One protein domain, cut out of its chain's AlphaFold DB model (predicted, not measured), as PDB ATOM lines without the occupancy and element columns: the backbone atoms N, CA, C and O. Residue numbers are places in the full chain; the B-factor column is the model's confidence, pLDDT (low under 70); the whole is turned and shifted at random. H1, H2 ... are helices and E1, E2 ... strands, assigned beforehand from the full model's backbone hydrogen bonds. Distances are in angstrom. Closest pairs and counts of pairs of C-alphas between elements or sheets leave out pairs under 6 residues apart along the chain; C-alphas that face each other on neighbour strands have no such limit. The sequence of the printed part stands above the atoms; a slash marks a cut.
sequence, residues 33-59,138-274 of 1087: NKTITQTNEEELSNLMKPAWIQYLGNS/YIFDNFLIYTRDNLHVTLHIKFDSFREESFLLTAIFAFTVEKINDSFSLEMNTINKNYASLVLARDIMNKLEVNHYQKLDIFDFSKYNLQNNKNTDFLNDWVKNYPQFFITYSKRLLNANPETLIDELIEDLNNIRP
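This is residues 33 to 59 and 138 to 274 of the 1087 residues of an uncharacterized protein of marine sediment metagenome (UniProt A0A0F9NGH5). A long, twisted sheet, in which E2, E3, E4 and E6 lie side by side, has the long helix H3 and the helix H6 over one face. The short H2 packs on the opposite face, with H5 beside it, H1 only grazing the sheet and H4 off it; residues 184 to 189, of which 188 and 189 belong to H3, stick out. The printed part has 164 residues with six named helices and six named strands, in the order E1 H1 H2 E2 E3 E4 H3 E5 H4 H5 E6 H6. The sheet is branched and antiparallel, and the class is mixed, helices and strands. The whole is compact, with a radius of gyration of the C-alphas of 16.7 A, yet elongated, spanning 56 by 32 by 24 A.

E1, residues 35 to 37, begins at C-alpha 35 (-15.452, -36.715, 48.467). H1 is residues 41 to 48 and H2 residues 52 to 57. After the cut come E2, residues 141 to 148, 21.7 A long; E3, residues 151 to 161, 33.1 A; and E4, residues 167 to 178, 35.0 A. H3, residues 188 to 210, runs 32.6 A from C-alpha 188 (-12.003, -23.486, 3.932). E5 is residues 214 to 216, H4 residues 226 to 229 and H5 residues 237 to 240. E6, residues 243 to 255, is 35.0 A long. H6, residues 258 to 272, is 21.2 A long and ends at C-alpha 272 (-19.003, -36.389, 27.439).

E2, E3 and E4 form a meander, each strand the antiparallel neighbour of the one before, in two hairpins; N 143 and O 155 are 2.9 A apart, N 156 and O 172 2.8 A. E6 has E4 on one side, with N 173 and O 249 at 2.8 A, and on the other side E1, N 37 and O 252 at 3.0 A, and E5, N 214 and O 250 at 2.8 A. H3 has a height over the sheet of 9.2 A and runs along the strands, at 13 degrees to E4 on the local plane. H6 is on the same face; residues 204 to 208 of H3 touch residues 268 to 272 of H6, closest at the C-alphas of Ile 204 and Ile 272, 5.7 A. Their tilt of 36 degrees is only just steep, opposite ways. H2, on the opposite face, touches H5, with the C-alphas of Gly 57 and Val 239 5.5 A apart. H5 only grazes the sheet, with residues 238 to 240. H4 and H5 are close but not clearly touching, at 6.1 A between the C-alphas of Asn 229 and Lys 240. In H1, H2, H3 and H6 every O i to N i+4 pair is within hydrogen-bond range; H4 and H5 are too short for one.

The two farthest C-alphas, of Glu 164 and Leu 186, are 59.0 A apart. Residues 60 to 137 are not printed, and C-alphas 59 and 138 are 11.7 A apart across this cut. Of the links printed whole, none is long. The mean pLDDT of the printed part is 79.7; 33 residues are under 70, among them 180 to 194 and 225 to 231.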
ATOM      1  N   ASN A  33     -21.173 -41.059  50.498       60.16
ATOM      2  CA  ASN A  33     -20.483 -39.776  50.579       60.16
ATOM      3  C   ASN A  33     -19.166 -39.816  49.790       60.16
ATOM      4  O   ASN A  33     -18.087 -40.004  50.348       60.16
ATOM      5  N   LYS A  34     -19.268 -39.609  48.473       77.19
ATOM      6  CA  LYS A  34     -18.124 -39.305  47.609       77.19
ATOM      7  C   LYS A  34     -17.503 -37.978  48.037       77.19
ATOM      8  O   LYS A  34     -18.205 -36.981  48.194       77.19
ATOM      9  N   THR A  35     -16.186 -37.957  48.205       81.19
ATOM     10  CA  THR A  35     -15.452 -36.715  48.467       81.19
ATOM     11  C   THR A  35     -14.652 -36.347  47.227       81.19
ATOM     12  O   THR A  35     -13.765 -37.094  46.816       81.19
ATOM     13  N   ILE A  36     -14.961 -35.194  46.629       82.75
ATOM     14  CA  ILE A  36     -14.111 -34.595  45.596       82.75
ATOM     15  C   ILE A  36     -12.910 -33.988  46.316       82.75
ATOM     16  O   ILE A  36     -13.064 -33.075  47.128       82.75
ATOM     17  N   THR A  37     -11.721 -34.523  46.064       83.12
ATOM     18  CA  THR A  37     -10.486 -34.033  46.683       83.12
ATOM     19  C   THR A  37      -9.803 -33.034  45.756       83.12
ATOM     20  O   THR A  37      -9.963 -33.084  44.536       83.12
ATOM     21  N   GLN A  38      -9.062 -32.083  46.328       79.94
ATOM     22  CA  GLN A  38      -8.308 -31.138  45.512       79.94
ATOM     23  C   GLN A  38      -7.165 -31.843  44.792       79.94
ATOM     24  O   GLN A  38      -6.429 -32.664  45.351       79.94
ATOM     25  N   THR A  39      -7.011 -31.476  43.531       80.12
ATOM     26  CA  THR A  39      -5.955 -31.991  42.686       80.12
ATOM     27  C   THR A  39      -4.687 -31.164  42.896       80.12
ATOM     28  O   THR A  39      -4.689 -29.959  42.665       80.12
ATOM     29  N   ASN A  40      -3.598 -31.791  43.354       82.00
ATOM     30  CA  ASN A  40      -2.308 -31.116  43.480       82.00
ATOM     31  C   ASN A  40      -1.626 -31.078  42.106       82.00
ATOM     32  O   ASN A  40      -1.104 -32.085  41.627       82.00
ATOM     33  N   GLU A  41      -1.667 -29.909  41.472       82.50
ATOM     34  CA  GLU A  41      -1.117 -29.686  40.136       82.50
ATOM     35  C   GLU A  41       0.391 -29.953  40.066       82.50
ATOM     36  O   GLU A  41       0.858 -30.546  39.098       82.50
ATOM     37  N   GLU A  42       1.156 -29.579  41.094       81.94
ATOM     38  CA  GLU A  42       2.609 -29.777  41.123       81.94
ATOM     39  C   GLU A  42       2.968 -31.262  41.249       81.94
ATOM     40  O   GLU A  42       3.846 -31.755  40.542       81.94
ATOM     41  N   GLU A  43       2.248 -32.001  42.096       83.25
ATOM     42  CA  GLU A  43       2.412 -33.451  42.259       83.25
ATOM     43  C   GLU A  43       2.116 -34.196  40.950       83.25
ATOM     44  O   GLU A  43       2.929 -34.998  40.488       83.25
ATOM     45  N   LEU A  44       0.984 -33.892  40.312       81.56
ATOM     46  CA  LEU A  44       0.596 -34.511  39.043       81.56
ATOM     47  C   LEU A  44       1.498 -34.104  37.885       81.56
ATOM     48  O   LEU A  44       1.878 -34.954  37.084       81.56
ATOM     49  N   SER A  45       1.887 -32.832  37.819       80.44
ATOM     50  CA  SER A  45       2.884 -32.349  36.868       80.44
ATOM     51  C   SER A  45       4.185 -33.132  37.041       80.44
ATOM     52  O   SER A  45       4.682 -33.696  36.076       80.44
ATOM     53  N   ASN A  46       4.694 -33.306  38.261       80.62
ATOM     54  CA  ASN A  46       5.911 -34.088  38.497       80.62
ATOM     55  C   ASN A  46       5.766 -35.573  38.120       80.62
ATOM     56  O   ASN A  46       6.696 -36.144  37.549       80.62
ATOM     57  N   LEU A  47       4.608 -36.186  38.388       78.31
ATOM     58  CA  LEU A  47       4.317 -37.579  38.025       78.31
ATOM     59  C   LEU A  47       4.202 -37.784  36.510       78.31
ATOM     60  O   LEU A  47       4.620 -38.821  35.991       78.31
ATOM     61  N   MET A  48       3.616 -36.821  35.796       75.81
ATOM     62  CA  MET A  48       3.267 -36.996  34.388       75.81
ATOM     63  C   MET A  48       4.270 -36.378  33.410       75.81
ATOM     64  O   MET A  48       4.470 -36.906  32.316       75.81
ATOM     65  N   LYS A  49       4.948 -35.292  33.791       71.06
ATOM     66  CA  LYS A  49       5.848 -34.507  32.927       71.06
ATOM     67  C   LYS A  49       7.016 -35.294  32.313       71.06
ATOM     68  O   LYS A  49       7.339 -34.998  31.164       71.06
ATOM     69  N   PRO A  50       7.631 -36.300  32.972       67.06
ATOM     70  CA  PRO A  50       8.672 -37.116  32.341       67.06
ATOM     71  C   PRO A  50       8.162 -38.009  31.198       67.06
ATOM     72  O   PRO A  50       8.954 -38.414  30.351       67.06
ATOM     73  N   ALA A  51       6.860 -38.318  31.169       73.81
ATOM     74  CA  ALA A  51       6.292 -39.397  30.361       73.81
ATOM     75  C   ALA A  51       5.049 -39.000  29.541       73.81
ATOM     76  O   ALA A  51       4.471 -39.850  28.872       73.81
ATOM     77  N   TRP A  52       4.644 -37.723  29.539       80.88
ATOM     78  CA  TRP A  52       3.405 -37.253  28.896       80.88
ATOM     79  C   TRP A  52       3.236 -37.696  27.439       80.88
ATOM     80  O   TRP A  52       2.182 -38.191  27.046       80.88
ATOM     81  N   ILE A  53       4.302 -37.587  26.647       80.75
ATOM     82  CA  ILE A  53       4.314 -38.043  25.251       80.75
ATOM     83  C   ILE A  53       4.007 -39.543  25.158       80.75
ATOM     84  O   ILE A  53       3.289 -39.964  24.262       80.75
ATOM     85  N   GLN A  54       4.523 -40.347  26.085       80.69
ATOM     86  CA  GLN A  54       4.318 -41.793  26.086       80.69
ATOM     87  C   GLN A  54       2.898 -42.147  26.552       80.69
ATOM     88  O   GLN A  54       2.279 -43.021  25.955       80.69
ATOM     89  N   TYR A  55       2.340 -41.415  27.526       83.44
ATOM     90  CA  TYR A  55       0.937 -41.562  27.932       83.44
ATOM     91  C   TYR A  55      -0.030 -41.322  26.764       83.44
ATOM     92  O   TYR A  55      -0.941 -42.119  26.541       83.44
ATOM     93  N   LEU A  56       0.181 -40.259  25.981       86.44
ATOM     94  CA  LEU A  56      -0.612 -39.998  24.775       86.44
ATOM     95  C   LEU A  56      -0.329 -41.038  23.675       86.44
ATOM     96  O   LEU A  56      -1.246 -41.638  23.112       86.44
ATOM     97  N   GLY A  57       0.955 -41.267  23.382       85.56
ATOM     98  CA  GLY A  57       1.425 -42.098  22.272       85.56
ATOM     99  C   GLY A  57       1.008 -43.557  22.396       85.56
ATOM    100  O   GLY A  57       0.759 -44.203  21.386       85.56
ATOM    101  N   ASN A  58       0.856 -44.049  23.626       84.81
ATOM    102  CA  ASN A  58       0.489 -45.431  23.923       84.81
ATOM    103  C   ASN A  58      -0.936 -45.571  24.486       84.81
ATOM    104  O   ASN A  58      -1.251 -46.579  25.115       84.81
ATOM    105  N   SER A  59      -1.804 -44.575  24.286       87.44
ATOM    106  CA  SER A  59      -3.221 -44.678  24.653       87.44
ATOM    107  C   SER A  59      -3.946 -45.717  23.786       87.44
ATOM    108  O   SER A  59      -3.944 -45.606  22.561       87.44
ATOM    109  N   TYR A 138       4.300 -46.827  32.837       62.69
ATOM    110  CA  TYR A 138       3.965 -45.764  33.814       62.69
ATOM    111  C   TYR A 138       2.720 -45.933  34.719       62.69
ATOM    112  O   TYR A 138       2.220 -47.032  34.917       62.69
ATOM    113  N   ILE A 139       2.341 -44.841  35.404       78.00
ATOM    114  CA  ILE A 139       1.525 -44.770  36.633       78.00
ATOM    115  C   ILE A 139       0.008 -44.712  36.337       78.00
ATOM    116  O   ILE A 139      -0.800 -44.917  37.241       78.00
ATOM    117  N   PHE A 140      -0.373 -44.428  35.090       85.19
ATOM    118  CA  PHE A 140      -1.757 -44.255  34.638       85.19
ATOM    119  C   PHE A 140      -2.110 -45.267  33.550       85.19
ATOM    120  O   PHE A 140      -1.288 -45.540  32.674       85.19
ATOM    121  N   ASP A 141      -3.359 -45.726  33.563       85.75
ATOM    122  CA  ASP A 141      -3.993 -46.415  32.442       85.75
ATOM    123  C   ASP A 141      -4.484 -45.377  31.423       85.75
ATOM    124  O   ASP A 141      -5.097 -44.377  31.802       85.75
ATOM    125  N   ASN A 142      -4.196 -45.591  30.135       87.62
ATOM    126  CA  ASN A 142      -4.338 -44.564  29.096       87.62
ATOM    127  C   ASN A 142      -5.229 -45.044  27.955       87.62
ATOM    128  O   ASN A 142      -4.940 -46.061  27.319       87.62
ATOM    129  N   PHE A 143      -6.266 -44.267  27.659       89.06
ATOM    130  CA  PHE A 143      -7.282 -44.612  26.677       89.06
ATOM    131  C   PHE A 143      -7.515 -43.462  25.699       89.06
ATOM    132  O   PHE A 143      -7.707 -42.320  26.109       89.06
ATOM    133  N   LEU A 144      -7.543 -43.756  24.403       90.62
ATOM    134  CA  LEU A 144      -8.041 -42.844  23.381       90.62
ATOM    135  C   LEU A 144      -9.560 -43.012  23.327       90.62
ATOM    136  O   LEU A 144     -10.056 -44.054  22.904       90.62
ATOM    137  N   ILE A 145     -10.290 -42.005  23.806       89.44
ATOM    138  CA  ILE A 145     -11.753 -42.068  23.960       89.44
ATOM    139  C   ILE A 145     -12.502 -41.318  22.859       89.44
ATOM    140  O   ILE A 145     -13.699 -41.529  22.675       89.44
ATOM    141  N   TYR A 146     -11.819 -40.420  22.145       88.19
ATOM    142  CA  TYR A 146     -12.396 -39.702  21.020       88.19
ATOM    143  C   TYR A 146     -11.315 -39.278  20.029       88.19
ATOM    144  O   TYR A 146     -10.301 -38.699  20.420       88.19
ATOM    145  N   THR A 147     -11.565 -39.507  18.743       86.81
ATOM    146  CA  THR A 147     -10.749 -38.976  17.651       86.81
ATOM    147  C   THR A 147     -11.653 -38.518  16.508       86.81
ATOM    148  O   THR A 147     -12.548 -39.250  16.075       86.81
ATOM    149  N   ARG A 148     -11.474 -37.273  16.055       83.75
ATOM    150  CA  ARG A 148     -12.149 -36.728  14.870       83.75
ATOM    151  C   ARG A 148     -11.357 -35.569  14.290       83.75
ATOM    152  O   ARG A 148     -11.109 -34.578  14.980       83.75
ATOM    153  N   ASP A 149     -11.074 -35.656  12.992       82.75
ATOM    154  CA  ASP A 149     -10.275 -34.667  12.271       82.75
ATOM    155  C   ASP A 149      -8.949 -34.423  13.016       82.75
ATOM    156  O   ASP A 149      -8.149 -35.344  13.137       82.75
ATOM    157  N   ASN A 150      -8.748 -33.223  13.565       85.06
ATOM    158  CA  ASN A 150      -7.534 -32.852  14.296       85.06
ATOM    159  C   ASN A 150      -7.695 -32.927  15.823       85.06
ATOM    160  O   ASN A 150      -6.745 -32.612  16.534       85.06
ATOM    161  N   LEU A 151      -8.878 -33.275  16.343       90.12
ATOM    162  CA  LEU A 151      -9.136 -33.382  17.779       90.12
ATOM    163  C   LEU A 151      -8.947 -34.820  18.259       90.12
ATOM    164  O   LEU A 151      -9.672 -35.723  17.840       90.12
ATOM    165  N   HIS A 152      -8.074 -34.977  19.247       91.75
ATOM    166  CA  HIS A 152      -7.889 -36.205  20.010       91.75
ATOM    167  C   HIS A 152      -8.178 -35.937  21.475       91.75
ATOM    168  O   HIS A 152      -7.655 -34.983  22.058       91.75
ATOM    169  N   VAL A 153      -9.011 -36.780  22.075       92.31
ATOM    170  CA  VAL A 153      -9.286 -36.751  23.508       92.31
ATOM    171  C   VAL A 153      -8.834 -38.070  24.101       92.31
ATOM    172  O   VAL A 153      -9.347 -39.137  23.746       92.31
ATOM    173  N   THR A 154      -7.874 -37.993  25.012       91.88
ATOM    174  CA  THR A 154      -7.392 -39.137  25.779       91.88
ATOM    175  C   THR A 154      -7.854 -39.036  27.225       91.88
ATOM    176  O   THR A 154      -8.033 -37.946  27.773       91.88
ATOM    177  N   LEU A 155      -8.064 -40.190  27.840       92.31
ATOM    178  CA  LEU A 155      -8.441 -40.359  29.230       92.31
ATOM    179  C   LEU A 155      -7.337 -41.139  29.940       92.31
ATOM    180  O   LEU A 155      -7.024 -42.267  29.564       92.31
ATOM    181  N   HIS A 156      -6.769 -40.524  30.968       90.88
ATOM    182  CA  HIS A 156      -5.755 -41.115  31.830       90.88
ATOM    183  C   HIS A 156      -6.374 -41.362  33.199       90.88
ATOM    184  O   HIS A 156      -6.854 -40.429  33.850       90.88
ATOM    185  N   ILE A 157      -6.386 -42.617  33.629       90.38
ATOM    186  CA  ILE A 157      -7.027 -43.039  34.870       90.38
ATOM    187  C   ILE A 157      -5.984 -43.667  35.778       90.38
ATOM    188  O   ILE A 157      -5.179 -44.494  35.357       90.38
ATOM    189  N   LYS A 158      -6.033 -43.297  37.051       88.69
ATOM    190  CA  LYS A 158      -5.294 -43.965  38.111       88.69
ATOM    191  C   LYS A 158      -6.245 -44.338  39.232       88.69
ATOM    192  O   LYS A 158      -7.004 -43.491  39.704       88.69
ATOM    193  N   PHE A 159      -6.170 -45.591  39.654       86.94
ATOM    194  CA  PHE A 159      -6.960 -46.132  40.747       86.94
ATOM    195  C   PHE A 159      -6.012 -46.581  41.863       86.94
ATOM    196  O   PHE A 159      -5.298 -47.568  41.708       86.94
ATOM    197  N   ASP A 160      -5.967 -45.829  42.962       83.00
ATOM    198  CA  ASP A 160      -5.093 -46.098  44.110       83.00
ATOM    199  C   ASP A 160      -5.904 -46.631  45.300       83.00
ATOM    200  O   ASP A 160      -6.996 -46.132  45.586       83.00
ATOM    201  N   SER A 161      -5.350 -47.582  46.059       77.62
ATOM    202  CA  SER A 161      -5.842 -47.862  47.411       77.62
ATOM    203  C   SER A 161      -5.369 -46.752  48.355       77.62
ATOM    204  O   SER A 161      -4.178 -46.517  48.561       77.62
ATOM    205  N   PHE A 162      -6.318 -46.013  48.914       65.94
ATOM    206  CA  PHE A 162      -6.078 -44.932  49.855       65.94
ATOM    207  C   PHE A 162      -6.399 -45.448  51.263       65.94
ATOM    208  O   PHE A 162      -7.533 -45.360  51.720       65.94
ATOM    209  N   ARG A 163      -5.395 -45.992  51.968       64.00
ATOM    210  CA  ARG A 163      -5.556 -46.739  53.244       64.00
ATOM    211  C   ARG A 163      -6.326 -48.063  53.061       64.00
ATOM    212  O   ARG A 163      -6.803 -48.354  51.974       64.00
ATOM    213  N   GLU A 164      -6.408 -48.880  54.114       61.12
ATOM    214  CA  GLU A 164      -6.944 -50.257  54.045       61.12
ATOM    215  C   GLU A 164      -8.424 -50.348  53.612       61.12
ATOM    216  O   GLU A 164      -8.848 -51.402  53.149       61.12
ATOM    217  N   GLU A 165      -9.195 -49.254  53.694       70.12
ATOM    218  CA  GLU A 165     -10.656 -49.264  53.487       70.12
ATOM    219  C   GLU A 165     -11.184 -48.209  52.494       70.12
ATOM    220  O   GLU A 165     -12.394 -47.996  52.415       70.12
ATOM    221  N   SER A 166     -10.327 -47.501  51.745       79.25
ATOM    222  CA  SER A 166     -10.827 -46.551  50.740       79.25
ATOM    223  C   SER A 166     -10.020 -46.514  49.455       79.25
ATOM    224  O   SER A 166      -8.865 -46.927  49.404       79.25
ATOM    225  N   PHE A 167     -10.654 -46.026  48.395       85.69
ATOM    226  CA  PHE A 167     -10.119 -45.987  47.045       85.69
ATOM    227  C   PHE A 167     -10.133 -44.561  46.513       85.69
ATOM    228  O   PHE A 167     -11.079 -43.801  46.735       85.69
ATOM    229  N   LEU A 168      -9.072 -44.205  45.797       88.44
ATOM    230  CA  LEU A 168      -8.905 -42.909  45.167       88.44
ATOM    231  C   LEU A 168      -8.832 -43.085  43.649       88.44
ATOM    232  O   LEU A 168      -7.866 -43.633  43.122       88.44
ATOM    233  N   LEU A 169      -9.834 -42.558  42.955       91.44
ATOM    234  CA  LEU A 169      -9.863 -42.449  41.503       91.44
ATOM    235  C   LEU A 169      -9.329 -41.074  41.092       91.44
ATOM    236  O   LEU A 169      -9.853 -40.046  41.515       91.44
ATOM    237  N   THR A 170      -8.307 -41.048  40.244       91.88
ATOM    238  CA  THR A 170      -7.842 -39.843  39.549       91.88
ATOM    239  C   THR A 170      -8.128 -40.006  38.063       91.88
ATOM    240  O   THR A 170      -7.547 -40.882  37.427       91.88
ATOM    241  N   ALA A 171      -9.006 -39.168  37.517       93.31
ATOM    242  CA  ALA A 171      -9.323 -39.127  36.093       93.31
ATOM    243  C   ALA A 171      -8.777 -37.835  35.478       93.31
ATOM    244  O   ALA A 171      -8.930 -36.754  36.055       93.31
ATOM    245  N   ILE A 172      -8.128 -37.947  34.319       92.81
ATOM    246  CA  ILE A 172      -7.550 -36.823  33.583       92.81
ATOM    247  C   ILE A 172      -7.956 -36.939  32.119       92.81
ATOM    248  O   ILE A 172      -7.532 -37.854  31.420       92.81
ATOM    249  N   PHE A 173      -8.744 -35.980  31.650       93.44
ATOM    250  CA  PHE A 173      -9.046 -35.804  30.237       93.44
ATOM    251  C   PHE A 173      -8.013 -34.870  29.632       93.44
ATOM    252  O   PHE A 173      -7.808 -33.768  30.141       93.44
ATOM    253  N   ALA A 174      -7.378 -35.291  28.546       92.69
ATOM    254  CA  ALA A 174      -6.442 -34.476  27.795       92.69
ATOM    255  C   ALA A 174      -6.950 -34.250  26.376       92.69
ATOM    256  O   ALA A 174      -7.252 -35.188  25.643       92.69
ATOM    257  N   PHE A 175      -7.028 -32.981  25.998       92.31
ATOM    258  CA  PHE A 175      -7.486 -32.528  24.696       92.31
ATOM    259  C   PHE A 175      -6.277 -32.111  23.888       92.31
ATOM    260  O   PHE A 175      -5.608 -31.148  24.251       92.31
ATOM    261  N   THR A 176      -6.024 -32.808  22.788       90.69
ATOM    262  CA  THR A 176      -4.955 -32.493  21.845       90.69
ATOM    263  C   THR A 176      -5.594 -32.096  20.526       90.69
ATOM    264  O   THR A 176      -6.262 -32.910  19.898       90.69
ATOM    265  N   VAL A 177      -5.390 -30.851  20.096       87.94
ATOM    266  CA  VAL A 177      -5.729 -30.433  18.731       87.94
ATOM    267  C   VAL A 177      -4.443 -30.368  17.930       87.94
ATOM    268  O   VAL A 177      -3.543 -29.596  18.272       87.94
ATOM    269  N   GLU A 178      -4.330 -31.186  16.892       85.81
ATOM    270  CA  GLU A 178      -3.152 -31.221  16.033       85.81
ATOM    271  C   GLU A 178      -2.916 -29.878  15.341       85.81
ATOM    272  O   GLU A 178      -3.834 -29.235  14.827       85.81
ATOM    273  N   LYS A 179      -1.652 -29.453  15.291       77.19
ATOM    274  CA  LYS A 179      -1.246 -28.318  14.467       77.19
ATOM    275  C   LYS A 179      -1.216 -28.760  13.019       77.19
ATOM    276  O   LYS A 179      -0.315 -29.486  12.600       77.19
ATOM    277  N   ILE A 180      -2.172 -28.257  12.245       64.88
ATOM    278  CA  ILE A 180      -2.211 -28.465  10.798       64.88
ATOM    279  C   ILE A 180      -0.866 -28.066  10.208       64.88
ATOM    280  O   ILE A 180      -0.339 -26.996  10.517       64.88
ATOM    281  N   ASN A 181      -0.296 -28.935   9.372       53.84
ATOM    282  CA  ASN A 181       1.016 -28.723   8.762       53.84
ATOM    283  C   ASN A 181       1.094 -27.483   7.855       53.84
ATOM    284  O   ASN A 181       2.195 -27.009   7.578       53.84
ATOM    285  N   ASP A 182      -0.058 -26.910   7.521       49.72
ATOM    286  CA  ASP A 182      -0.222 -25.714   6.717       49.72
ATOM    287  C   ASP A 182      -1.266 -24.757   7.328       49.72
ATOM    288  O   ASP A 182      -2.434 -24.718   6.941       49.72
ATOM    289  N   SER A 183      -0.845 -23.979   8.330       42.53
ATOM    290  CA  SER A 183      -1.666 -22.933   8.965       42.53
ATOM    291  C   SER A 183      -2.023 -21.773   8.022       42.53
ATOM    292  O   SER A 183      -2.750 -20.872   8.436       42.53
ATOM    293  N   PHE A 184      -1.495 -21.783   6.791       38.91
ATOM    294  CA  PHE A 184      -1.781 -20.825   5.725       38.91
ATOM    295  C   PHE A 184      -2.608 -21.422   4.583       38.91
ATOM    296  O   PHE A 184      -2.983 -20.674   3.679       38.91
ATOM    297  N   SER A 185      -2.961 -22.714   4.636       42.38
ATOM    298  CA  SER A 185      -3.955 -23.261   3.717       42.38
ATOM    299  C   SER A 185      -5.271 -22.499   3.920       42.38
ATOM    300  O   SER A 185      -5.977 -22.646   4.916       42.38
ATOM    301  N   LEU A 186      -5.605 -21.642   2.953       42.25
ATOM    302  CA  LEU A 186      -6.911 -20.982   2.843       42.25
ATOM    303  C   LEU A 186      -8.008 -21.974   2.423       42.25
ATOM    304  O   LEU A 186      -9.116 -21.572   2.069       42.25
ATOM    305  N   GLU A 187      -7.713 -23.276   2.451       50.81
ATOM    306  CA  GLU A 187      -8.688 -24.328   2.243       50.81
ATOM    307  C   GLU A 187      -9.738 -24.251   3.348       50.81
ATOM    308  O   GLU A 187      -9.543 -24.696   4.481       50.81
ATOM    309  N   MET A 188     -10.891 -23.681   3.002       52.09
ATOM    310  CA  MET A 188     -12.003 -23.486   3.932       52.09
ATOM    311  C   MET A 188     -12.440 -24.793   4.593       52.09
ATOM    312  O   MET A 188     -12.840 -24.776   5.750       52.09
ATOM    313  N   ASN A 189     -12.292 -25.937   3.917       59.97
ATOM    314  CA  ASN A 189     -12.547 -27.250   4.510       59.97
ATOM    315  C   ASN A 189     -11.647 -27.521   5.720       59.97
ATOM    316  O   ASN A 189     -12.114 -28.014   6.742       59.97
ATOM    317  N   THR A 190     -10.373 -27.167   5.621       62.31
ATOM    318  CA  THR A 190      -9.356 -27.375   6.651       62.31
ATOM    319  C   THR A 190      -9.573 -26.422   7.834       62.31
ATOM    320  O   THR A 190      -9.552 -26.849   8.990       62.31
ATOM    321  N   ILE A 191      -9.903 -25.156   7.554       61.53
ATOM    322  CA  ILE A 191     -10.286 -24.158   8.569       61.53
ATOM    323  C   ILE A 191     -11.576 -24.573   9.291       61.53
ATOM    324  O   ILE A 191     -11.627 -24.550  10.521       61.53
ATOM    325  N   ASN A 192     -12.598 -24.995   8.543       62.81
ATOM    326  CA  ASN A 192     -13.886 -25.420   9.089       62.81
ATOM    327  C   ASN A 192     -13.748 -26.681   9.945       62.81
ATOM    328  O   ASN A 192     -14.331 -26.735  11.024       62.81
ATOM    329  N   LYS A 193     -12.940 -27.662   9.519       68.75
ATOM    330  CA  LYS A 193     -12.622 -28.853  10.324       68.75
ATOM    331  C   LYS A 193     -11.965 -28.473  11.647       68.75
ATOM    332  O   LYS A 193     -12.406 -28.923  12.697       68.75
ATOM    333  N   ASN A 194     -10.979 -27.578  11.619       69.19
ATOM    334  CA  ASN A 194     -10.326 -27.078  12.829       69.19
ATOM    335  C   ASN A 194     -11.275 -26.338  13.767       69.19
ATOM    336  O   ASN A 194     -11.243 -26.536  14.981       69.19
ATOM    337  N   TYR A 195     -12.108 -25.466  13.209       71.38
ATOM    338  CA  TYR A 195     -13.101 -24.742  13.985       71.38
ATOM    339  C   TYR A 195     -14.109 -25.709  14.616       71.38
ATOM    340  O   TYR A 195     -14.353 -25.618  15.815       71.38
ATOM    341  N   ALA A 196     -14.610 -26.686  13.856       74.12
ATOM    342  CA  ALA A 196     -15.494 -27.732  14.362       74.12
ATOM    343  C   ALA A 196     -14.831 -28.548  15.484       74.12
ATOM    344  O   ALA A 196     -15.448 -28.764  16.524       74.12
ATOM    345  N   SER A 197     -13.559 -28.928  15.326       81.12
ATOM    346  CA  SER A 197     -12.761 -29.578  16.373       81.12
ATOM    347  C   SER A 197     -12.656 -28.723  17.642       81.12
ATOM    348  O   SER A 197     -12.807 -29.246  18.743       81.12
ATOM    349  N   LEU A 198     -12.433 -27.411  17.524       78.88
ATOM    350  CA  LEU A 198     -12.335 -26.504  18.675       78.88
ATOM    351  C   LEU A 198     -13.682 -26.263  19.366       78.88
ATOM    352  O   LEU A 198     -13.728 -26.218  20.595       78.88
ATOM    353  N   VAL A 199     -14.765 -26.111  18.600       79.00
ATOM    354  CA  VAL A 199     -16.130 -25.983  19.135       79.00
ATOM    355  C   VAL A 199     -16.498 -27.244  19.906       79.00
ATOM    356  O   VAL A 199     -16.867 -27.164  21.072       79.00
ATOM    357  N   LEU A 200     -16.268 -28.409  19.302       82.12
ATOM    358  CA  LEU A 200     -16.530 -29.690  19.937       82.12
ATOM    359  C   LEU A 200     -15.699 -29.892  21.211       82.12
ATOM    360  O   LEU A 200     -16.228 -30.320  22.235       82.12
ATOM    361  N   ALA A 201     -14.405 -29.557  21.168       84.81
ATOM    362  CA  ALA A 201     -13.543 -29.612  22.344       84.81
ATOM    363  C   ALA A 201     -14.083 -28.714  23.462       84.81
ATOM    364  O   ALA A 201     -14.177 -29.153  24.605       84.81
ATOM    365  N   ARG A 202     -14.497 -27.484  23.133       84.06
ATOM    366  CA  ARG A 202     -15.093 -26.546  24.091       84.06
ATOM    367  C   ARG A 202     -16.381 -27.093  24.704       84.06
ATOM    368  O   ARG A 202     -16.566 -26.960  25.909       84.06
ATOM    369  N   ASP A 203     -17.252 -27.706  23.912       84.06
ATOM    370  CA  ASP A 203     -18.507 -28.267  24.417       84.06
ATOM    371  C   ASP A 203     -18.255 -29.415  25.394       84.06
ATOM    372  O   ASP A 203     -18.880 -29.478  26.456       84.06
ATOM    373  N   ILE A 204     -17.283 -30.277  25.089       86.06
ATOM    374  CA  ILE A 204     -16.858 -31.333  26.007       86.06
ATOM    375  C   ILE A 204     -16.237 -30.736  27.282       86.06
ATOM    376  O   ILE A 204     -16.574 -31.169  28.383       86.06
ATOM    377  N   MET A 205     -15.365 -29.731  27.161       88.44
ATOM    378  CA  MET A 205     -14.745 -29.062  28.314       88.44
ATOM    379  C   MET A 205     -15.787 -28.412  29.227       88.44
ATOM    380  O   MET A 205     -15.718 -28.580  30.439       88.44
ATOM    381  N   ASN A 206     -16.798 -27.746  28.665       85.88
ATOM    382  CA  ASN A 206     -17.887 -27.161  29.448       85.88
ATOM    383  C   ASN A 206     -18.652 -28.238  30.236       85.88
ATOM    384  O   ASN A 206     -18.985 -28.032  31.401       85.88
ATOM    385  N   LYS A 207     -18.917 -29.403  29.625       88.31
ATOM    386  CA  LYS A 207     -19.556 -30.538  30.315       88.31
ATOM    387  C   LYS A 207     -18.679 -31.083  31.446       88.31
ATOM    388  O   LYS A 207     -19.186 -31.361  32.528       88.31
ATOM    389  N   LEU A 208     -17.368 -31.182  31.221       89.06
ATOM    390  CA  LEU A 208     -16.396 -31.571  32.247       89.06
ATOM    391  C   LEU A 208     -16.369 -30.581  33.420       89.06
ATOM    392  O   LEU A 208     -16.385 -30.998  34.576       89.06
ATOM    393  N   GLU A 209     -16.381 -29.276  33.150       88.44
ATOM    394  CA  GLU A 209     -16.430 -28.238  34.189       88.44
ATOM    395  C   GLU A 209     -17.710 -28.321  35.029       88.44
ATOM    396  O   GLU A 209     -17.650 -28.247  36.260       88.44
ATOM    397  N   VAL A 210     -18.860 -28.542  34.382       87.12
ATOM    398  CA  VAL A 210     -20.141 -28.781  35.068       87.12
ATOM    399  C   VAL A 210     -20.059 -30.014  35.972       87.12
ATOM    400  O   VAL A 210     -20.569 -29.979  37.091       87.12
ATOM    401  N   ASN A 211     -19.332 -31.053  35.551       86.06
ATOM    402  CA  ASN A 211     -19.092 -32.274  36.327       86.06
ATOM    403  C   ASN A 211     -17.910 -32.168  37.313       86.06
ATOM    404  O   ASN A 211     -17.390 -33.189  37.779       86.06
ATOM    405  N   HIS A 212     -17.514 -30.941  37.669       89.19
ATOM    406  CA  HIS A 212     -16.496 -30.615  38.670       89.19
ATOM    407  C   HIS A 212     -15.058 -31.017  38.315       89.19
ATOM    408  O   HIS A 212     -14.224 -31.167  39.212       89.19
ATOM    409  N   TYR A 213     -14.731 -31.162  37.029       92.31
ATOM    410  CA  TYR A 213     -13.335 -31.275  36.618       92.31
ATOM    411  C   TYR A 213     -12.647 -29.912  36.691       92.31
ATOM    412  O   TYR A 213     -13.184 -28.888  36.272       92.31
ATOM    413  N   GLN A 214     -11.420 -29.912  37.196       91.44
ATOM    414  CA  GLN A 214     -10.570 -28.736  37.278       91.44
ATOM    415  C   GLN A 214      -9.601 -28.722  36.104       91.44
ATOM    416  O   GLN A 214      -8.926 -29.717  35.838       91.44
ATOM    417  N   LYS A 215      -9.512 -27.585  35.418       91.81
ATOM    418  CA  LYS A 215      -8.481 -27.363  34.409       91.81
ATOM    419  C   LYS A 215      -7.102 -27.330  35.079       91.81
ATOM    420  O   LYS A 215      -6.947 -26.644  36.086       91.81
ATOM    421  N   LEU A 216      -6.122 -28.021  34.499       85.94
ATOM    422  CA  LEU A 216      -4.729 -28.015  34.953       85.94
ATOM    423  C   LEU A 216      -3.777 -27.707  33.792       85.94
ATOM    424  O   LEU A 216      -4.029 -28.110  32.657       85.94
ATOM    425  N   ASP A 217      -2.644 -27.072  34.084       80.06
ATOM    426  CA  ASP A 217      -1.593 -26.781  33.107       80.06
ATOM    427  C   ASP A 217      -0.404 -27.750  33.302       80.06
ATOM    428  O   ASP A 217       0.742 -27.368  33.546       80.06
ATOM    429  N   ILE A 218      -0.668 -29.059  33.176       78.12
ATOM    430  CA  ILE A 218       0.344 -30.118  33.407       78.12
ATOM    431  C   ILE A 218       1.339 -30.303  32.248       78.12
ATOM    432  O   ILE A 218       2.350 -30.994  32.405       78.12
ATOM    433  N   PHE A 219       1.081 -29.702  31.083       75.81
ATOM    434  CA  PHE A 219       1.903 -29.864  29.884       75.81
ATOM    435  C   PHE A 219       2.658 -28.586  29.524       75.81
ATOM    436  O   PHE A 219       2.087 -27.527  29.277       75.81
ATOM    437  N   ASP A 220       3.980 -28.712  29.446       72.00
ATOM    438  CA  ASP A 220       4.889 -27.615  29.144       72.00
ATOM    439  C   ASP A 220       5.335 -27.690  27.680       72.00
ATOM    440  O   ASP A 220       6.322 -28.354  27.344       72.00
ATOM    441  N   PHE A 221       4.613 -26.981  26.809       69.88
ATOM    442  CA  PHE A 221       4.898 -26.888  25.372       69.88
ATOM    443  C   PHE A 221       6.350 -26.519  25.054       69.88
ATOM    444  O   PHE A 221       6.875 -26.929  24.018       69.88
ATOM    445  N   SER A 222       7.016 -25.756  25.930       65.31
ATOM    446  CA  SER A 222       8.398 -25.315  25.711       65.31
ATOM    447  C   SER A 222       9.415 -26.459  25.792       65.31
ATOM    448  O   SER A 222      10.524 -26.336  25.272       65.31
ATOM    449  N   LYS A 223       9.031 -27.580  26.415       66.81
ATOM    450  CA  LYS A 223       9.858 -28.782  26.585       66.81
ATOM    451  C   LYS A 223       9.497 -29.901  25.607       66.81
ATOM    452  O   LYS A 223      10.134 -30.952  25.626       66.81
ATOM    453  N   TYR A 224       8.501 -29.685  24.749       71.06
ATOM    454  CA  TYR A 224       8.082 -30.656  23.749       71.06
ATOM    455  C   TYR A 224       9.061 -30.684  22.569       71.06
ATOM    456  O   TYR A 224       9.062 -29.786  21.725       71.06
ATOM    457  N   ASN A 225       9.916 -31.710  22.508       67.69
ATOM    458  CA  ASN A 225      10.889 -31.872  21.430       67.69
ATOM    459  C   ASN A 225      10.414 -32.898  20.390       67.69
ATOM    460  O   ASN A 225      10.593 -34.102  20.562       67.69
ATOM    461  N   LEU A 226       9.891 -32.399  19.268       63.59
ATOM    462  CA  LEU A 226       9.473 -33.207  18.116       63.59
ATOM    463  C   LEU A 226      10.582 -34.124  17.578       63.59
ATOM    464  O   LEU A 226      10.285 -35.199  17.069       63.59
ATOM    465  N   GLN A 227      11.854 -33.715  17.654       60.69
ATOM    466  CA  GLN A 227      12.958 -34.481  17.064       60.69
ATOM    467  C   GLN A 227      13.243 -35.781  17.823       60.69
ATOM    468  O   GLN A 227      13.623 -36.763  17.196       60.69
ATOM    469  N   ASN A 228      12.996 -35.810  19.136       63.38
ATOM    470  CA  ASN A 228      13.197 -37.011  19.949       63.38
ATOM    471  C   ASN A 228      12.114 -38.074  19.705       63.38
ATOM    472  O   ASN A 228      12.372 -39.254  19.906       63.38
ATOM    473  N   ASN A 229      10.934 -37.660  19.237       63.41
ATOM    474  CA  ASN A 229       9.762 -38.527  19.096       63.41
ATOM    475  C   ASN A 229       9.652 -39.191  17.714       63.41
ATOM    476  O   ASN A 229       8.887 -40.137  17.552       63.41
ATOM    477  N   LYS A 230      10.393 -38.711  16.700       63.75
ATOM    478  CA  LYS A 230      10.301 -39.231  15.320       63.75
ATOM    479  C   LYS A 230      10.742 -40.691  15.181       63.75
ATOM    480  O   LYS A 230      10.264 -41.364  14.277       63.75
ATOM    481  N   ASN A 231      11.614 -41.158  16.073       64.00
ATOM    482  CA  ASN A 231      12.169 -42.515  16.056       64.00
ATOM    483  C   ASN A 231      11.551 -43.423  17.135       64.00
ATOM    484  O   ASN A 231      12.086 -44.494  17.401       64.00
ATOM    485  N   THR A 232      10.488 -42.980  17.812       73.06
ATOM    486  CA  THR A 232       9.805 -43.770  18.842       73.06
ATOM    487  C   THR A 232       8.564 -44.426  18.249       73.06
ATOM    488  O   THR A 232       7.744 -43.755  17.615       73.06
ATOM    489  N   ASP A 233       8.424 -45.730  18.471       78.19
ATOM    490  CA  ASP A 233       7.227 -46.478  18.104       78.19
ATOM    491  C   ASP A 233       6.111 -46.154  19.104       78.19
ATOM    492  O   ASP A 233       6.188 -46.503  20.283       78.19
ATOM    493  N   PHE A 234       5.092 -45.437  18.633       84.25
ATOM    494  CA  PHE A 234       3.870 -45.126  19.374       84.25
ATOM    495  C   PHE A 234       2.697 -45.860  18.733       84.25
ATOM    496  O   PHE A 234       2.667 -46.023  17.515       84.25
ATOM    497  N   LEU A 235       1.704 -46.247  19.538       82.88
ATOM    498  CA  LEU A 235       0.420 -46.744  19.023       82.88
ATOM    499  C   LEU A 235      -0.329 -45.652  18.244       82.88
ATOM    500  O   LEU A 235      -1.029 -45.943  17.278       82.88
ATOM    501  N   ASN A 236      -0.167 -44.401  18.670       86.56
ATOM    502  CA  ASN A 236      -0.841 -43.231  18.130       86.56
ATOM    503  C   ASN A 236       0.146 -42.296  17.424       86.56
ATOM    504  O   ASN A 236       0.859 -41.518  18.064       86.56
ATOM    505  N   ASP A 237       0.144 -42.318  16.092       84.12
ATOM    506  CA  ASP A 237       1.052 -41.495  15.283       84.12
ATOM    507  C   ASP A 237       0.779 -39.987  15.380       84.12
ATOM    508  O   ASP A 237       1.705 -39.192  15.209       84.12
ATOM    509  N   TRP A 238      -0.445 -39.568  15.723       86.81
ATOM    510  CA  TRP A 238      -0.799 -38.149  15.888       86.81
ATOM    511  C   TRP A 238       0.015 -37.451  16.992       86.81
ATOM    512  O   TRP A 238       0.240 -36.243  16.939       86.81
ATOM    513  N   VAL A 239       0.558 -38.207  17.951       84.25
ATOM    514  CA  VAL A 239       1.450 -37.698  19.008       84.25
ATOM    515  C   VAL A 239       2.820 -37.300  18.462       84.25
ATOM    516  O   VAL A 239       3.572 -36.576  19.104       84.25
ATOM    517  N   LYS A 240       3.175 -37.715  17.245       83.94
ATOM    518  CA  LYS A 240       4.398 -37.244  16.581       83.94
ATOM    519  C   LYS A 240       4.239 -35.814  16.047       83.94
ATOM    520  O   LYS A 240       5.246 -35.167  15.753       83.94
ATOM    521  N   ASN A 241       3.009 -35.298  15.966       82.62
ATOM    522  CA  ASN A 241       2.718 -33.939  15.526       82.62
ATOM    523  C   ASN A 241       2.761 -32.945  16.697       82.62
ATOM    524  O   ASN A 241       2.637 -33.300  17.871       82.62
ATOM    525  N   TYR A 242       2.999 -31.668  16.387       79.44
ATOM    526  CA  TYR A 242       2.960 -30.616  17.404       79.44
ATOM    527  C   TYR A 242       1.495 -30.305  17.724       79.44
ATOM    528  O   TYR A 242       0.744 -30.035  16.785       79.44
ATOM    529  N   PRO A 243       1.058 -30.295  18.992       82.00
ATOM    530  CA  PRO A 243      -0.278 -29.817  19.310       82.00
ATOM    531  C   PRO A 243      -0.376 -28.311  19.044       82.00
ATOM    532  O   PRO A 243       0.446 -27.535  19.525       82.00
ATOM    533  N   GLN A 244      -1.388 -27.866  18.300       77.19
ATOM    534  CA  GLN A 244      -1.765 -26.448  18.260       77.19
ATOM    535  C   GLN A 244      -2.320 -26.016  19.614       77.19
ATOM    536  O   GLN A 244      -2.120 -24.883  20.050       77.19
ATOM    537  N   PHE A 245      -3.030 -26.932  20.259       79.06
ATOM    538  CA  PHE A 245      -3.691 -26.704  21.520       79.06
ATOM    539  C   PHE A 245      -3.656 -27.973  22.353       79.06
ATOM    540  O   PHE A 245      -3.853 -29.072  21.835       79.06
ATOM    541  N   PHE A 246      -3.387 -27.796  23.640       86.62
ATOM    542  CA  PHE A 246      -3.323 -28.872  24.601       86.62
ATOM    543  C   PHE A 246      -3.862 -28.362  25.933       86.62
ATOM    544  O   PHE A 246      -3.349 -27.377  26.466       86.62
ATOM    545  N   ILE A 247      -4.906 -29.006  26.447       89.00
ATOM    546  CA  ILE A 247      -5.497 -28.697  27.752       89.00
ATOM    547  C   ILE A 247      -5.815 -29.997  28.468       89.00
ATOM    548  O   ILE A 247      -6.293 -30.942  27.840       89.00
ATOM    549  N   THR A 248      -5.627 -30.016  29.787       92.00
ATOM    550  CA  THR A 248      -6.115 -31.102  30.630       92.00
ATOM    551  C   THR A 248      -7.148 -30.650  31.647       92.00
ATOM    552  O   THR A 248      -7.127 -29.531  32.158       92.00
ATOM    553  N   TYR A 249      -8.055 -31.572  31.945       93.25
ATOM    554  CA  TYR A 249      -9.076 -31.468  32.975       93.25
ATOM    555  C   TYR A 249      -8.956 -32.673  33.893       93.25
ATOM    556  O   TYR A 249      -8.888 -33.803  33.419       93.25
ATOM    557  N   SER A 250      -8.935 -32.449  35.203       93.75
ATOM    558  CA  SER A 250      -8.745 -33.501  36.196       93.75
ATOM    559  C   SER A 250      -9.809 -33.479  37.283       93.75
ATOM    560  O   SER A 250     -10.234 -32.415  37.733       93.75
ATOM    561  N   LYS A 251     -10.195 -34.667  37.744       93.50
ATOM    562  CA  LYS A 251     -11.074 -34.884  38.894       93.50
ATOM    563  C   LYS A 251     -10.489 -36.004  39.755       93.50
ATOM    564  O   LYS A 251     -10.106 -37.054  39.232       93.50
ATOM    565  N   ARG A 252     -10.404 -35.775  41.070       92.44
ATOM    566  CA  ARG A 252     -10.017 -36.787  42.064       92.44
ATOM    567  C   ARG A 252     -11.201 -37.108  42.965       92.44
ATOM    568  O   ARG A 252     -11.812 -36.209  43.542       92.44
ATOM    569  N   LEU A 253     -11.515 -38.390  43.083       90.44
ATOM    570  CA  LEU A 253     -12.662 -38.894  43.824       90.44
ATOM    571  C   LEU A 253     -12.207 -39.924  44.842       90.44
ATOM    572  O   LEU A 253     -11.579 -40.916  44.485       90.44
ATOM    573  N   LEU A 254     -12.547 -39.683  46.101       87.62
ATOM    574  CA  LEU A 254     -12.305 -40.607  47.198       87.62
ATOM    575  C   LEU A 254     -13.630 -41.247  47.623       87.62
ATOM    576  O   LEU A 254     -14.597 -40.532  47.912       87.62
ATOM    577  N   ASN A 255     -13.667 -42.578  47.674       86.62
ATOM    578  CA  ASN A 255     -14.803 -43.331  48.198       86.62
ATOM    579  C   ASN A 255     -14.341 -44.667  48.802       86.62
ATOM    580  O   ASN A 255     -13.367 -45.259  48.343       86.62
ATOM    581  N   ALA A 256     -15.041 -45.142  49.831       81.06
ATOM    582  CA  ALA A 256     -14.832 -46.475  50.390       81.06
ATOM    583  C   ALA A 256     -15.306 -47.583  49.433       81.06
ATOM    584  O   ALA A 256     -14.694 -48.646  49.364       81.06
ATOM    585  N   ASN A 257     -16.363 -47.319  48.656       83.12
ATOM    586  CA  ASN A 257     -16.886 -48.234  47.652       83.12
ATOM    587  C   ASN A 257     -16.313 -47.908  46.251       83.12
ATOM    588  O   ASN A 257     -16.645 -46.860  45.682       83.12
ATOM    589  N   PRO A 258     -15.492 -48.795  45.658       81.19
ATOM    590  CA  PRO A 258     -14.928 -48.587  44.328       81.19
ATOM    591  C   PRO A 258     -15.978 -48.625  43.209       81.19
ATOM    592  O   PRO A 258     -15.783 -47.989  42.173       81.19
ATOM    593  N   GLU A 259     -17.110 -49.303  43.417       84.75
ATOM    594  CA  GLU A 259     -18.213 -49.351  42.454       84.75
ATOM    595  C   GLU A 259     -18.801 -47.961  42.211       84.75
ATOM    596  O   GLU A 259     -19.021 -47.573  41.069       84.75
ATOM    597  N   THR A 260     -18.952 -47.164  43.271       85.81
ATOM    598  CA  THR A 260     -19.435 -45.780  43.170       85.81
ATOM    599  C   THR A 260     -18.470 -44.885  42.385       85.81
ATOM    600  O   THR A 260     -18.903 -43.946  41.724       85.81
ATOM    601  N   LEU A 261     -17.161 -45.165  42.429       88.19
ATOM    602  CA  LEU A 261     -16.166 -44.437  41.633       88.19
ATOM    603  C   LEU A 261     -16.254 -44.809  40.148       88.19
ATOM    604  O   LEU A 261     -16.153 -43.930  39.293       88.19
ATOM    605  N   ILE A 262     -16.464 -46.095  39.849       88.94
ATOM    606  CA  ILE A 262     -16.693 -46.582  38.483       88.94
ATOM    607  C   ILE A 262     -17.993 -46.007  37.914       88.94
ATOM    608  O   ILE A 262     -17.988 -45.513  36.789       88.94
ATOM    609  N   ASP A 263     -19.081 -46.025  38.685       87.19
ATOM    610  CA  ASP A 263     -20.380 -45.489  38.269       87.19
ATOM    611  C   ASP A 263     -20.275 -44.004  37.876       87.19
ATOM    612  O   ASP A 263     -20.752 -43.610  36.811       87.19
ATOM    613  N   GLU A 264     -19.557 -43.198  38.666       88.31
ATOM    614  CA  GLU A 264     -19.308 -41.789  38.339       88.31
ATOM    615  C   GLU A 264     -18.509 -41.630  37.034       88.31
ATOM    616  O   GLU A 264     -18.836 -40.790  36.199       88.31
ATOM    617  N   LEU A 265     -17.465 -42.441  36.833       89.81
ATOM    618  CA  LEU A 265     -16.649 -42.380  35.620       89.81
ATOM    619  C   LEU A 265     -17.461 -42.751  34.368       89.81
ATOM    620  O   LEU A 265     -17.266 -42.155  33.308       89.81
ATOM    621  N   ILE A 266     -18.379 -43.714  34.476       89.38
ATOM    622  CA  ILE A 266     -19.277 -44.110  33.381       89.38
ATOM    623  C   ILE A 266     -20.274 -43.001  33.074       89.38
ATOM    624  O   ILE A 266     -20.535 -42.719  31.904       89.38
ATOM    625  N   GLU A 267     -20.838 -42.378  34.107       87.25
ATOM    626  CA  GLU A 267     -21.718 -41.226  33.947       87.25
ATOM    627  C   GLU A 267     -20.981 -40.076  33.247       87.25
ATOM    628  O   GLU A 267     -21.478 -39.550  32.248       87.25
ATOM    629  N   ASP A 268     -19.762 -39.752  33.684       87.50
ATOM    630  CA  ASP A 268     -18.904 -38.757  33.040       87.50
ATOM    631  C   ASP A 268     -18.651 -39.119  31.562       87.50
ATOM    632  O   ASP A 268     -18.921 -38.308  30.672       87.50
ATOM    633  N   LEU A 269     -18.232 -40.354  31.262       86.75
ATOM    634  CA  LEU A 269     -18.000 -40.834  29.893       86.75
ATOM    635  C   LEU A 269     -19.249 -40.764  29.003       86.75
ATOM    636  O   LEU A 269     -19.150 -40.407  27.827       86.75
ATOM    637  N   ASN A 270     -20.425 -41.096  29.538       83.44
ATOM    638  CA  ASN A 270     -21.684 -41.023  28.797       83.44
ATOM    639  C   ASN A 270     -22.109 -39.573  28.538       83.44
ATOM    640  O   ASN A 270     -22.568 -39.266  27.438       83.44
ATOM    641  N   ASN A 271     -21.906 -38.676  29.504       77.12
ATOM    642  CA  ASN A 271     -22.234 -37.255  29.375       77.12
ATOM    643  C   ASN A 271     -21.317 -36.533  28.370       77.12
ATOM    644  O   ASN A 271     -21.750 -35.619  27.658       77.12
ATOM    645  N   ILE A 272     -20.056 -36.965  28.287       74.06
ATOM    646  CA  ILE A 272     -19.003 -36.389  27.439       74.06
ATOM    647  C   ILE A 272     -19.119 -36.819  25.969       74.06
ATOM    648  O   ILE A 272     -18.659 -36.085  25.091       74.06
ATOM    649  N   ARG A 273     -19.770 -37.951  25.661       67.75
ATOM    650  CA  ARG A 273     -19.932 -38.404  24.270       67.75
ATOM    651  C   ARG A 273     -20.694 -37.357  23.439       67.75
ATOM    652  O   ARG A 273     -21.797 -36.954  23.815       67.75
ATOM    653  N   PRO A 274     -20.141 -36.905  22.301       58.94
ATOM    654  CA  PRO A 274     -20.886 -36.053  21.387       58.94
ATOM    655  C   PRO A 274     -21.990 -36.858  20.693       58.94
ATOM    656  O   PRO A 274     -21.793 -38.029  20.349       58.94
TER     657      PRO A 274